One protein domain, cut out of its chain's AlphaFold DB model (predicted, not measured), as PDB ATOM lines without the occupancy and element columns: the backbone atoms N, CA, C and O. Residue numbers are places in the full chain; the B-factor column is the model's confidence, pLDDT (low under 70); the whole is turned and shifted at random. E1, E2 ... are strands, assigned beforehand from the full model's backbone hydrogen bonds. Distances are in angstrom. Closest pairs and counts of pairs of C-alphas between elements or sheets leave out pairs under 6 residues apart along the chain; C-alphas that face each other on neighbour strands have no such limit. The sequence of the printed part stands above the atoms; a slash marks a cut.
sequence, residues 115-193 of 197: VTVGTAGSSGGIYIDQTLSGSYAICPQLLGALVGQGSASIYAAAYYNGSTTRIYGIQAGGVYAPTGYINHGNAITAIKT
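What this domain is: This is residues 115 to 193 of the 197 residues of an uncharacterized protein of Escherichia coli (UniProt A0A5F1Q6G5). The main feature is a long, twisted hairpin, E4 and E5, that is folded double: both strands bend sharply, at residues 148 and 179, and turn back along themselves. At the end of the hairpin that holds its turn, short E2 lies beside E5, and the small sheet of E1, E6 and E3 covers part of this larger sheet, a sandwich only partly face to face. The printed part has 79 residues, with six named strands in the order E1 to E6 and no named helix, and its class is all strand. The sheets run E1, E6, E3 and E2, E5, E4, both antiparallel. The whole is compact, with a radius of gyration of the C-alphas of 13.0 A, yet elongated, spanning 39 by 25 by 15 A.

Where its parts are: Find C-alpha 115 at (-24.939, 16.696, 56.933); from there E1 runs 6.3 A through residues 115 to 117. Next comes E2, residues 129 to 133, 13.7 A, and then E3, residues 136 to 138, 6.8 A. E4, residues 142 to 160, measures 19.6 A end to end and bends by 149 degrees at C-alpha 148, at (-3.180, 13.132, 31.682). E5, residues 164 to 183, is the longest strand by residues, 25.8 A end to end, and bends by 140 degrees at residue 179. E6, residues 188 to 192, covers 13.1 A and ends at C-alpha 192, at (-27.677, 9.438, 58.266).

How they stand to each other: Begin with the sheet of E2, E5 and E4, where E5 is the inner strand. Along the hairpin E4 and E5, look for N 157 and O 168, 2.9 A apart, and, past the bends, N 182 and O 145 at 2.8 A, both within hydrogen-bond range. On E5's other side E2 is antiparallel to it at 168 degrees, with N 130 and O 167 at 2.9 A. In the other sheet the pairing is staggered: E6 pairs with E1 over residues 188 to 190, as N 117 and O 188 at 2.8 A show, and with E3 over 190 to 192, with N 191 and O 137 at 2.8 A. Between the sheets, the closest C-alphas of E3 and E5 are those of Tyr 136 and Thr 165, 5.7 A apart. E1 and E4 are apart.

The domain as a whole: The C-alphas farthest apart are those of Ala 177 and Thr 193, 39.2 A. The link E1 to E2, with 11 residues between them, is long; the other links are tight. The printed part has no cut. Its mean pLDDT is 95.6, and no printed residue is under 70.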
ATOM      1  N   VAL A 115     -26.274  16.485  56.360       94.50
ATOM      2  CA  VAL A 115     -24.939  16.696  56.933       94.50
ATOM      3  C   VAL A 115     -23.983  17.154  55.837       94.50
ATOM      4  O   VAL A 115     -23.907  16.538  54.775       94.50
ATOM      5  N   THR A 116     -23.216  18.210  56.099       96.88
ATOM      6  CA  THR A 116     -22.107  18.634  55.233       96.88
ATOM      7  C   THR A 116     -20.823  17.943  55.683       96.88
ATOM      8  O   THR A 116     -20.455  18.018  56.854       96.88
ATOM      9  N   VAL A 117     -20.144  17.276  54.753       97.69
ATOM     10  CA  VAL A 117     -18.917  16.504  54.976       97.69
ATOM     11  C   VAL A 117     -17.773  17.158  54.205       97.69
ATOM     12  O   VAL A 117     -17.907  17.466  53.018       97.69
ATOM     13  N   GLY A 118     -16.646  17.380  54.882       96.19
ATOM     14  CA  GLY A 118     -15.568  18.232  54.376       96.19
ATOM     15  C   GLY A 118     -15.882  19.733  54.439       96.19
ATOM     16  O   GLY A 118     -16.916  20.168  54.944       96.19
ATOM     17  N   THR A 119     -14.961  20.544  53.923       96.00
ATOM     18  CA  THR A 119     -15.081  22.007  53.851       96.00
ATOM     19  C   THR A 119     -14.807  22.444  52.422       96.00
ATOM     20  O   THR A 119     -13.884  21.932  51.797       96.00
ATOM     21  N   ALA A 120     -15.614  23.359  51.886       95.12
ATOM     22  CA  ALA A 120     -15.414  23.851  50.529       95.12
ATOM     23  C   ALA A 120     -14.153  24.732  50.421       95.12
ATOM     24  O   ALA A 120     -13.774  25.407  51.378       95.12
ATOM     25  N   GLY A 121     -13.521  24.745  49.247       95.12
ATOM     26  CA  GLY A 121     -12.266  25.451  48.974       95.12
ATOM     27  C   GLY A 121     -11.123  24.502  48.606       95.12
ATOM     28  O   GLY A 121     -11.348  23.395  48.121       95.12
ATOM     29  N   SER A 122      -9.879  24.934  48.828       94.50
ATOM     30  CA  SER A 122      -8.675  24.195  48.419       94.50
ATOM     31  C   SER A 122      -8.545  22.809  49.059       94.50
ATOM     32  O   SER A 122      -8.032  21.907  48.405       94.50
ATOM     33  N   SER A 123      -9.044  22.627  50.286       94.62
ATOM     34  CA  SER A 123      -9.116  21.351  51.018       94.62
ATOM     35  C   SER A 123     -10.417  20.562  50.795       94.62
ATOM     36  O   SER A 123     -10.604  19.504  51.396       94.62
ATOM     37  N   GLY A 124     -11.322  21.062  49.949       96.50
ATOM     38  CA  GLY A 124     -12.552  20.374  49.560       96.50
ATOM     39  C   GLY A 124     -12.354  19.423  48.380       96.50
ATOM     40  O   GLY A 124     -11.233  19.171  47.938       96.50
ATOM     41  N   GLY A 125     -13.467  18.933  47.835       97.44
ATOM     42  CA  GLY A 125     -13.514  18.085  46.649       97.44
ATOM     43  C   GLY A 125     -12.694  16.807  46.818       97.44
ATOM     44  O   GLY A 125     -12.983  15.994  47.695       97.44
ATOM     45  N   ILE A 126     -11.677  16.615  45.973       97.38
ATOM     46  CA  ILE A 126     -10.884  15.372  45.916       97.38
ATOM     47  C   ILE A 126     -10.095  15.072  47.200       97.38
ATOM     48  O   ILE A 126      -9.683  13.933  47.398       97.38
ATOM     49  N   TYR A 127      -9.884  16.073  48.059       97.69
ATOM     50  CA  TYR A 127      -9.160  15.932  49.328       97.69
ATOM     51  C   TYR A 127     -10.050  15.542  50.511       97.69
ATOM     52  O   TYR A 127      -9.548  15.352  51.618       97.69
ATOM     53  N   ILE A 128     -11.366  15.432  50.308       98.25
ATOM     54  CA  ILE A 128     -12.267  14.972  51.360       98.25
ATOM     55  C   ILE A 128     -12.048  13.474  51.561       98.25
ATOM     56  O   ILE A 128     -12.247  12.679  50.646       98.25
ATOM     57  N   ASP A 129     -11.675  13.112  52.785       97.81
ATOM     58  CA  ASP A 129     -11.656  11.749  53.302       97.81
ATOM     59  C   ASP A 129     -11.995  11.805  54.797       97.81
ATOM     60  O   ASP A 129     -11.199  12.260  55.619       97.81
ATOM     61  N   GLN A 130     -13.228  11.442  55.150       98.00
ATOM     62  CA  GLN A 130     -13.741  11.519  56.519       98.00
ATOM     63  C   GLN A 130     -14.486  10.238  56.881       98.00
ATOM     64  O   GLN A 130     -15.234   9.695  56.072       98.00
ATOM     65  N   THR A 131     -14.319   9.759  58.115       98.31
ATOM     66  CA  THR A 131     -15.061   8.600  58.631       98.31
ATOM     67  C   THR A 131     -16.049   9.051  59.699       98.31
ATOM     68  O   THR A 131     -15.655   9.639  60.704       98.31
ATOM     69  N   LEU A 132     -17.333   8.769  59.478       97.88
ATOM     70  CA  LEU A 132     -18.428   9.074  60.397       97.88
ATOM     71  C   LEU A 132     -18.877   7.804  61.133       97.88
ATOM     72  O   LEU A 132     -18.908   6.716  60.554       97.88
ATOM     73  N   SER A 133     -19.250   7.949  62.407       97.44
ATOM     74  CA  SER A 133     -19.782   6.848  63.221       97.44
ATOM     75  C   SER A 133     -21.257   6.591  62.912       97.44
ATOM     76  O   SER A 133     -22.072   7.512  62.968       97.44
ATOM     77  N   GLY A 134     -21.612   5.343  62.610       96.00
ATOM     78  CA  GLY A 134     -22.927   4.959  62.104       96.00
ATOM     79  C   GLY A 134     -22.996   4.916  60.577       96.00
ATOM     80  O   GLY A 134     -21.984   4.956  59.875       96.00
ATOM     81  N   SER A 135     -24.219   4.794  60.065       96.50
ATOM     82  CA  SER A 135     -24.496   4.542  58.654       96.50
ATOM     83  C   SER A 135     -24.912   5.817  57.918       96.50
ATOM     84  O   SER A 135     -25.924   6.431  58.255       96.50
ATOM     85  N   TYR A 136     -24.161   6.193  56.882       97.75
ATOM     86  CA  TYR A 136     -24.406   7.377  56.050       97.75
ATOM     87  C   TYR A 136     -24.484   7.055  54.554       97.75
ATOM     88  O   TYR A 136     -23.829   6.132  54.064       97.75
ATOM     89  N   ALA A 137     -25.261   7.862  53.831       97.69
ATOM     90  CA  ALA A 137     -25.362   7.887  52.373       97.69
ATOM     91  C   ALA A 137     -25.035   9.299  51.857       97.69
ATOM     92  O   ALA A 137     -25.391  10.277  52.511       97.69
ATOM     93  N   ILE A 138     -24.392   9.424  50.692       98.06
ATOM     94  CA  ILE A 138     -24.006  10.721  50.100       98.06
ATOM     95  C   ILE A 138     -24.820  11.051  48.858       98.06
ATOM     96  O   ILE A 138     -25.229  10.148  48.135       98.06
ATOM     97  N   CYS A 139     -25.040  12.336  48.595       97.00
ATOM     98  CA  CYS A 139     -25.555  12.802  47.312       97.00
ATOM     99  C   CYS A 139     -24.440  12.637  46.259       97.00
ATOM    100  O   CYS A 139     -23.388  13.275  46.419       97.00
ATOM    101  N   PRO A 140     -24.610  11.781  45.226       95.62
ATOM    102  CA  PRO A 140     -23.566  11.520  44.240       95.62
ATOM    103  C   PRO A 140     -23.141  12.796  43.520       95.62
ATOM    104  O   PRO A 140     -23.971  13.549  43.017       95.62
ATOM    105  N   GLN A 141     -21.833  13.035  43.460       95.50
ATOM    106  CA  GLN A 141     -21.274  14.249  42.875       95.50
ATOM    107  C   GLN A 141     -19.847  14.042  42.376       95.50
ATOM    108  O   GLN A 141     -19.123  13.165  42.851       95.50
ATOM    109  N   LEU A 142     -19.455  14.873  41.412       96.44
ATOM    110  CA  LEU A 142     -18.110  14.924  40.853       96.44
ATOM    111  C   LEU A 142     -17.248  15.877  41.695       96.44
ATOM    112  O   LEU A 142     -17.559  17.063  41.810       96.44
ATOM    113  N   LEU A 143     -16.176  15.355  42.283       97.69
ATOM    114  CA  LEU A 143     -15.240  16.089  43.143       97.69
ATOM    115  C   LEU A 143     -14.048  16.661  42.364       97.69
ATOM    116  O   LEU A 143     -13.382  17.584  42.834       97.69
ATOM    117  N   GLY A 144     -13.765  16.102  41.187       97.00
ATOM    118  CA  GLY A 144     -12.637  16.491  40.354       97.00
ATOM    119  C   GLY A 144     -12.337  15.475  39.257       97.00
ATOM    120  O   GLY A 144     -13.173  14.632  38.930       97.00
ATOM    121  N   ALA A 145     -11.126  15.532  38.709       96.38
ATOM    122  CA  ALA A 145     -10.632  14.612  37.681       96.38
ATOM    123  C   ALA A 145      -9.103  14.467  37.756       96.38
ATOM    124  O   ALA A 145      -8.428  15.339  38.307       96.38
ATOM    125  N   LEU A 146      -8.547  13.402  37.174       95.25
ATOM    126  CA  LEU A 146      -7.108  13.324  36.899       95.25
ATOM    127  C   LEU A 146      -6.782  13.993  35.558       95.25
ATOM    128  O   LEU A 146      -7.538  13.878  34.594       95.25
ATOM    129  N   VAL A 147      -5.626  14.652  35.494       93.12
ATOM    130  CA  VAL A 147      -5.072  15.253  34.274       93.12
ATOM    131  C   VAL A 147      -4.015  14.312  33.699       93.12
ATOM    132  O   VAL A 147      -3.125  13.872  34.423       93.12
ATOM    133  N   GLY A 148      -4.109  14.001  32.408       90.44
ATOM    134  CA  GLY A 148      -3.180  13.132  31.682       90.44
ATOM    135  C   GLY A 148      -3.806  12.623  30.380       90.44
ATOM    136  O   GLY A 148      -4.788  13.193  29.902       90.44
ATOM    137  N   GLN A 149      -3.271  11.548  29.801       91.38
ATOM    138  CA  GLN A 149      -3.833  10.945  28.590       91.38
ATOM    139  C   GLN A 149      -4.946   9.948  28.945       91.38
ATOM    140  O   GLN A 149      -4.681   8.814  29.339       91.38
ATOM    141  N   GLY A 150      -6.203  10.360  28.794       88.12
ATOM    142  CA  GLY A 150      -7.377   9.521  29.038       88.12
ATOM    143  C   GLY A 150      -8.498  10.298  29.721       88.12
ATOM    144  O   GLY A 150      -8.515  11.526  29.687       88.12
ATOM    145  N   SER A 151      -9.409   9.570  30.364       86.38
ATOM    146  CA  SER A 151     -10.546  10.143  31.087       86.38
ATOM    147  C   SER A 151     -10.732   9.407  32.407       86.38
ATOM    148  O   SER A 151     -11.143   8.243  32.427       86.38
ATOM    149  N   ALA A 152     -10.452  10.092  33.515       93.31
ATOM    150  CA  ALA A 152     -10.730   9.593  34.854       93.31
ATOM    151  C   ALA A 152     -11.315  10.705  35.731       93.31
ATOM    152  O   ALA A 152     -10.647  11.683  36.068       93.31
ATOM    153  N   SER A 153     -12.577  10.523  36.103       95.31
ATOM    154  CA  SER A 153     -13.322  11.386  37.015       95.31
ATOM    155  C   SER A 153     -13.120  10.919  38.453       95.31
ATOM    156  O   SER A 153     -13.015   9.720  38.701       95.31
ATOM    157  N   ILE A 154     -13.117  11.841  39.415       96.62
ATOM    158  CA  ILE A 154     -13.089  11.521  40.846       96.62
ATOM    159  C   ILE A 154     -14.464  11.855  41.420       96.62
ATOM    160  O   ILE A 154     -14.858  13.020  41.481       96.62
ATOM    161  N   TYR A 155     -15.211  10.830  41.819       97.12
ATOM    162  CA  TYR A 155     -16.563  10.956  42.362       97.12
ATOM    163  C   TYR A 155     -16.573  10.758  43.874       97.12
ATOM    164  O   TYR A 155     -15.736  10.041  44.422       97.12
ATOM    165  N   ALA A 156     -17.557  11.353  44.544       97.62
ATOM    166  CA  ALA A 156     -17.842  11.049  45.938       97.62
ATOM    167  C   ALA A 156     -18.325   9.597  46.092       97.62
ATOM    168  O   ALA A 156     -19.202   9.137  45.358       97.62
ATOM    169  N   ALA A 157     -17.784   8.904  47.090       97.56
ATOM    170  CA  ALA A 157     -18.217   7.590  47.535       97.56
ATOM    171  C   ALA A 157     -18.514   7.610  49.039       97.56
ATOM    172  O   ALA A 157     -17.891   8.348  49.800       97.56
ATOM    173  N   ALA A 158     -19.455   6.765  49.461       98.06
ATOM    174  CA  ALA A 158     -19.759   6.495  50.861       98.06
ATOM    175  C   ALA A 158     -19.700   4.985  51.083       98.06
ATOM    176  O   ALA A 158     -20.601   4.264  50.655       98.06
ATOM    177  N   TYR A 159     -18.638   4.507  51.727       97.94
ATOM    178  CA  TYR A 159     -18.435   3.094  52.032       97.94
ATOM    179  C   TYR A 159     -18.779   2.816  53.498       97.94
ATOM    180  O   TYR A 159     -18.086   3.286  54.400       97.94
ATOM    181  N   TYR A 160     -19.850   2.057  53.729       97.69
ATOM    182  CA  TYR A 160     -20.270   1.588  55.048       97.69
ATOM    183  C   TYR A 160     -19.753   0.172  55.314       97.69
ATOM    184  O   TYR A 160     -20.040  -0.754  54.554       97.69
ATOM    185  N   ASN A 161     -19.028  -0.005  56.420       95.75
ATOM    186  CA  ASN A 161     -18.407  -1.280  56.807       95.75
ATOM    187  C   ASN A 161     -19.223  -2.103  57.829       95.75
ATOM    188  O   ASN A 161     -18.734  -3.118  58.316       95.75
ATOM    189  N   GLY A 162     -20.437  -1.663  58.183       95.12
ATOM    190  CA  GLY A 162     -21.258  -2.280  59.234       95.12
ATOM    191  C   GLY A 162     -21.236  -1.552  60.584       95.12
ATOM    192  O   GLY A 162     -22.042  -1.885  61.448       95.12
ATOM    193  N   SER A 163     -20.375  -0.541  60.763       96.50
ATOM    194  CA  SER A 163     -20.336   0.305  61.969       96.50
ATOM    195  C   SER A 163     -20.069   1.787  61.675       96.50
ATOM    196  O   SER A 163     -20.627   2.657  62.341       96.50
ATOM    197  N   THR A 164     -19.266   2.090  60.656       98.00
ATOM    198  CA  THR A 164     -18.863   3.449  60.263       98.00
ATOM    199  C   THR A 164     -18.967   3.630  58.751       98.00
ATOM    200  O   THR A 164     -18.711   2.681  58.003       98.00
ATOM    201  N   THR A 165     -19.243   4.849  58.287       98.31
ATOM    202  CA  THR A 165     -19.153   5.207  56.864       98.31
ATOM    203  C   THR A 165     -17.933   6.086  56.601       98.31
ATOM    204  O   THR A 165     -17.839   7.189  57.139       98.31
ATOM    205  N   ARG A 166     -17.037   5.637  55.715       98.31
ATOM    206  CA  ARG A 166     -15.985   6.477  55.121       98.31
ATOM    207  C   ARG A 166     -16.541   7.189  53.890       98.31
ATOM    208  O   ARG A 166     -17.069   6.537  52.989       98.31
ATOM    209  N   ILE A 167     -16.415   8.509  53.854       98.50
ATOM    210  CA  ILE A 167     -16.860   9.391  52.775       98.50
ATOM    211  C   ILE A 167     -15.626  10.035  52.155       98.50
ATOM    212  O   ILE A 167     -14.897  10.749  52.844       98.50
ATOM    213  N   TYR A 168     -15.380   9.747  50.879       98.06
ATOM    214  CA  TYR A 168     -14.122  10.090  50.220       98.06
ATOM    215  C   TYR A 168     -14.256  10.190  48.695       98.06
ATOM    216  O   TYR A 168     -15.266   9.772  48.121       98.06
ATOM    217  N   GLY A 169     -13.236  10.738  48.031       96.69
ATOM    218  CA  GLY A 169     -13.126  10.717  46.572       96.69
ATOM    219  C   GLY A 169     -12.536   9.414  46.029       96.69
ATOM    220  O   GLY A 169     -11.486   8.964  46.485       96.69
ATOM    221  N   ILE A 170     -13.176   8.822  45.018       95.56
ATOM    222  CA  ILE A 170     -12.673   7.639  44.307       95.56
ATOM    223  C   ILE A 170     -12.680   7.847  42.789       95.56
ATOM    224  O   ILE A 170     -13.596   8.447  42.221       95.56
ATOM    225  N   GLN A 171     -11.639   7.340  42.133       93.62
ATOM    226  CA  GLN A 171     -11.478   7.381  40.686       93.62
ATOM    227  C   GLN A 171     -12.470   6.445  39.974       93.62
ATOM    228  O   GLN A 171     -12.625   5.285  40.351       93.62
ATOM    229  N   ALA A 172     -13.063   6.924  38.882       91.06
ATOM    230  CA  ALA A 172     -13.765   6.126  37.885       91.06
ATOM    231  C   ALA A 172     -13.221   6.457  36.485       91.06
ATOM    232  O   ALA A 172     -13.165   7.625  36.092       91.06
ATOM    233  N   GLY A 173     -12.823   5.427  35.738       89.81
ATOM    234  CA  GLY A 173     -12.084   5.563  34.477       89.81
ATOM    235  C   GLY A 173     -10.572   5.401  34.659       89.81
ATOM    236  O   GLY A 173     -10.100   4.991  35.722       89.81
ATOM    237  N   GLY A 174      -9.808   5.706  33.611       90.50
ATOM    238  CA  GLY A 174      -8.362   5.482  33.557       90.50
ATOM    239  C   GLY A 174      -7.632   6.586  32.799       90.50
ATOM    240  O   GLY A 174      -8.134   7.111  31.805       90.50
ATOM    241  N   VAL A 175      -6.438   6.926  33.285       91.75
ATOM    242  CA  VAL A 175      -5.529   7.914  32.696       91.75
ATOM    243  C   VAL A 175      -4.131   7.304  32.637       91.75
ATOM    244  O   VAL A 175      -3.631   6.782  33.632       91.75
ATOM    245  N   TYR A 176      -3.506   7.381  31.466       90.56
ATOM    246  CA  TYR A 176      -2.096   7.087  31.261       90.56
ATOM    247  C   TYR A 176      -1.258   8.351  31.493       90.56
ATOM    248  O   TYR A 176      -1.688   9.454  31.149       90.56
ATOM    249  N   ALA A 177      -0.070   8.179  32.082       90.25
ATOM    250  CA  ALA A 177       0.850   9.260  32.451       90.25
ATOM    251  C   ALA A 177       0.151  10.453  33.158       90.25
ATOM    252  O   ALA A 177       0.111  11.554  32.605       90.25
ATOM    253  N   PRO A 178      -0.436  10.251  34.358       89.62
ATOM    254  CA  PRO A 178      -1.092  11.329  35.092       89.62
ATOM    255  C   PRO A 178      -0.083  12.424  35.471       89.62
ATOM    256  O   PRO A 178       0.940  12.151  36.098       89.62
ATOM    257  N   THR A 179      -0.385  13.667  35.101       92.88
ATOM    258  CA  THR A 179       0.451  14.853  35.350       92.88
ATOM    259  C   THR A 179      -0.087  15.743  36.470       92.88
ATOM    260  O   THR A 179       0.612  16.646  36.924       92.88
ATOM    261  N   GLY A 180      -1.312  15.496  36.936       93.06
ATOM    262  CA  GLY A 180      -1.926  16.239  38.031       93.06
ATOM    263  C   GLY A 180      -3.396  15.888  38.233       93.06
ATOM    264  O   GLY A 180      -3.883  14.853  37.773       93.06
ATOM    265  N   TYR A 181      -4.112  16.776  38.914       94.31
ATOM    266  CA  TYR A 181      -5.532  16.645  39.220       94.31
ATOM    267  C   TYR A 181      -6.235  18.002  39.118       94.31
ATOM    268  O   TYR A 181      -5.638  19.055  39.339       94.31
ATOM    269  N   ILE A 182      -7.528  17.966  38.816       95.56
ATOM    270  CA  ILE A 182      -8.449  19.093  38.952       95.56
ATOM    271  C   ILE A 182      -9.230  18.854  40.240       95.56
ATOM    272  O   ILE A 182      -9.865  17.810  40.374       95.56
ATOM    273  N   ASN A 183      -9.202  19.810  41.169       97.12
ATOM    274  CA  ASN A 183     -10.067  19.802  42.345       97.12
ATOM    275  C   ASN A 183     -11.235  20.775  42.138       97.12
ATOM    276  O   ASN A 183     -11.000  21.948  41.858       97.12
ATOM    277  N   HIS A 184     -12.477  20.320  42.313       97.62
ATOM    278  CA  HIS A 184     -13.649  21.206  42.300       97.62
ATOM    279  C   HIS A 184     -13.867  21.929  43.636       97.62
ATOM    280  O   HIS A 184     -14.596  22.918  43.678       97.62
ATOM    281  N   GLY A 185     -13.252  21.461  44.728       97.75
ATOM    282  CA  GLY A 185     -13.313  22.132  46.027       97.75
ATOM    283  C   GLY A 185     -14.705  22.163  46.670       97.75
ATOM    284  O   GLY A 185     -14.946  22.972  47.559       97.75
ATOM    285  N   ASN A 186     -15.635  21.312  46.239       97.56
ATOM    286  CA  ASN A 186     -16.978  21.171  46.807       97.56
ATOM    287  C   ASN A 186     -16.981  20.371  48.119       97.56
ATOM    288  O   ASN A 186     -16.170  19.470  48.306       97.56
ATOM    289  N   ALA A 187     -17.923  20.670  49.017       97.56
ATOM    290  CA  ALA A 187     -18.228  19.822  50.173       97.56
ATOM    291  C   ALA A 187     -19.293  18.771  49.809       97.56
ATOM    292  O   ALA A 187     -20.125  19.005  48.932       97.56
ATOM    293  N   ILE A 188     -19.294  17.626  50.494       98.12
ATOM    294  CA  ILE A 188     -20.197  16.507  50.195       98.12
ATOM    295  C   ILE A 188     -21.439  16.583  51.086       98.12
ATOM    296  O   ILE A 188     -21.334  16.595  52.309       98.12
ATOM    297  N   THR A 189     -22.631  16.583  50.487       97.69
ATOM    298  CA  THR A 189     -23.893  16.442  51.228       97.69
ATOM    299  C   THR A 189     -24.159  14.968  51.524       97.69
ATOM    300  O   THR A 189     -24.166  14.140  50.611       97.69
ATOM    301  N   ALA A 190     -24.427  14.650  52.785       97.56
ATOM    302  CA  ALA A 190     -24.743  13.318  53.279       97.56
ATOM    303  C   ALA A 190     -26.052  13.308  54.083       97.56
ATOM    304  O   ALA A 190     -26.543  14.355  54.501       97.56
ATOM    305  N   ILE A 191     -26.582  12.112  54.330       96.94
ATOM    306  CA  ILE A 191     -27.637  11.840  55.314       96.94
ATOM    307  C   ILE A 191     -27.240  10.657  56.185       96.94
ATOM    308  O   ILE A 191     -26.577   9.731  55.707       96.94
ATOM    309  N   LYS A 192     -27.694  10.648  57.439       95.06
ATOM    310  CA  LYS A 192     -27.677   9.438  58.266       95.06
ATOM    311  C   LYS A 192     -28.814   8.515  57.817       95.06
ATOM    312  O   LYS A 192     -29.922   8.989  57.584       95.06
ATOM    313  N   THR A 193     -28.565   7.217  57.648       94.31
ATOM    314  CA  THR A 193     -29.561   6.308  57.042       94.31
ATOM    315  C   THR A 193     -30.456   5.585  58.041       94.31
ATOM    316  O   THR A 193     -31.425   4.969  57.612       94.31
TER     317      THR A 193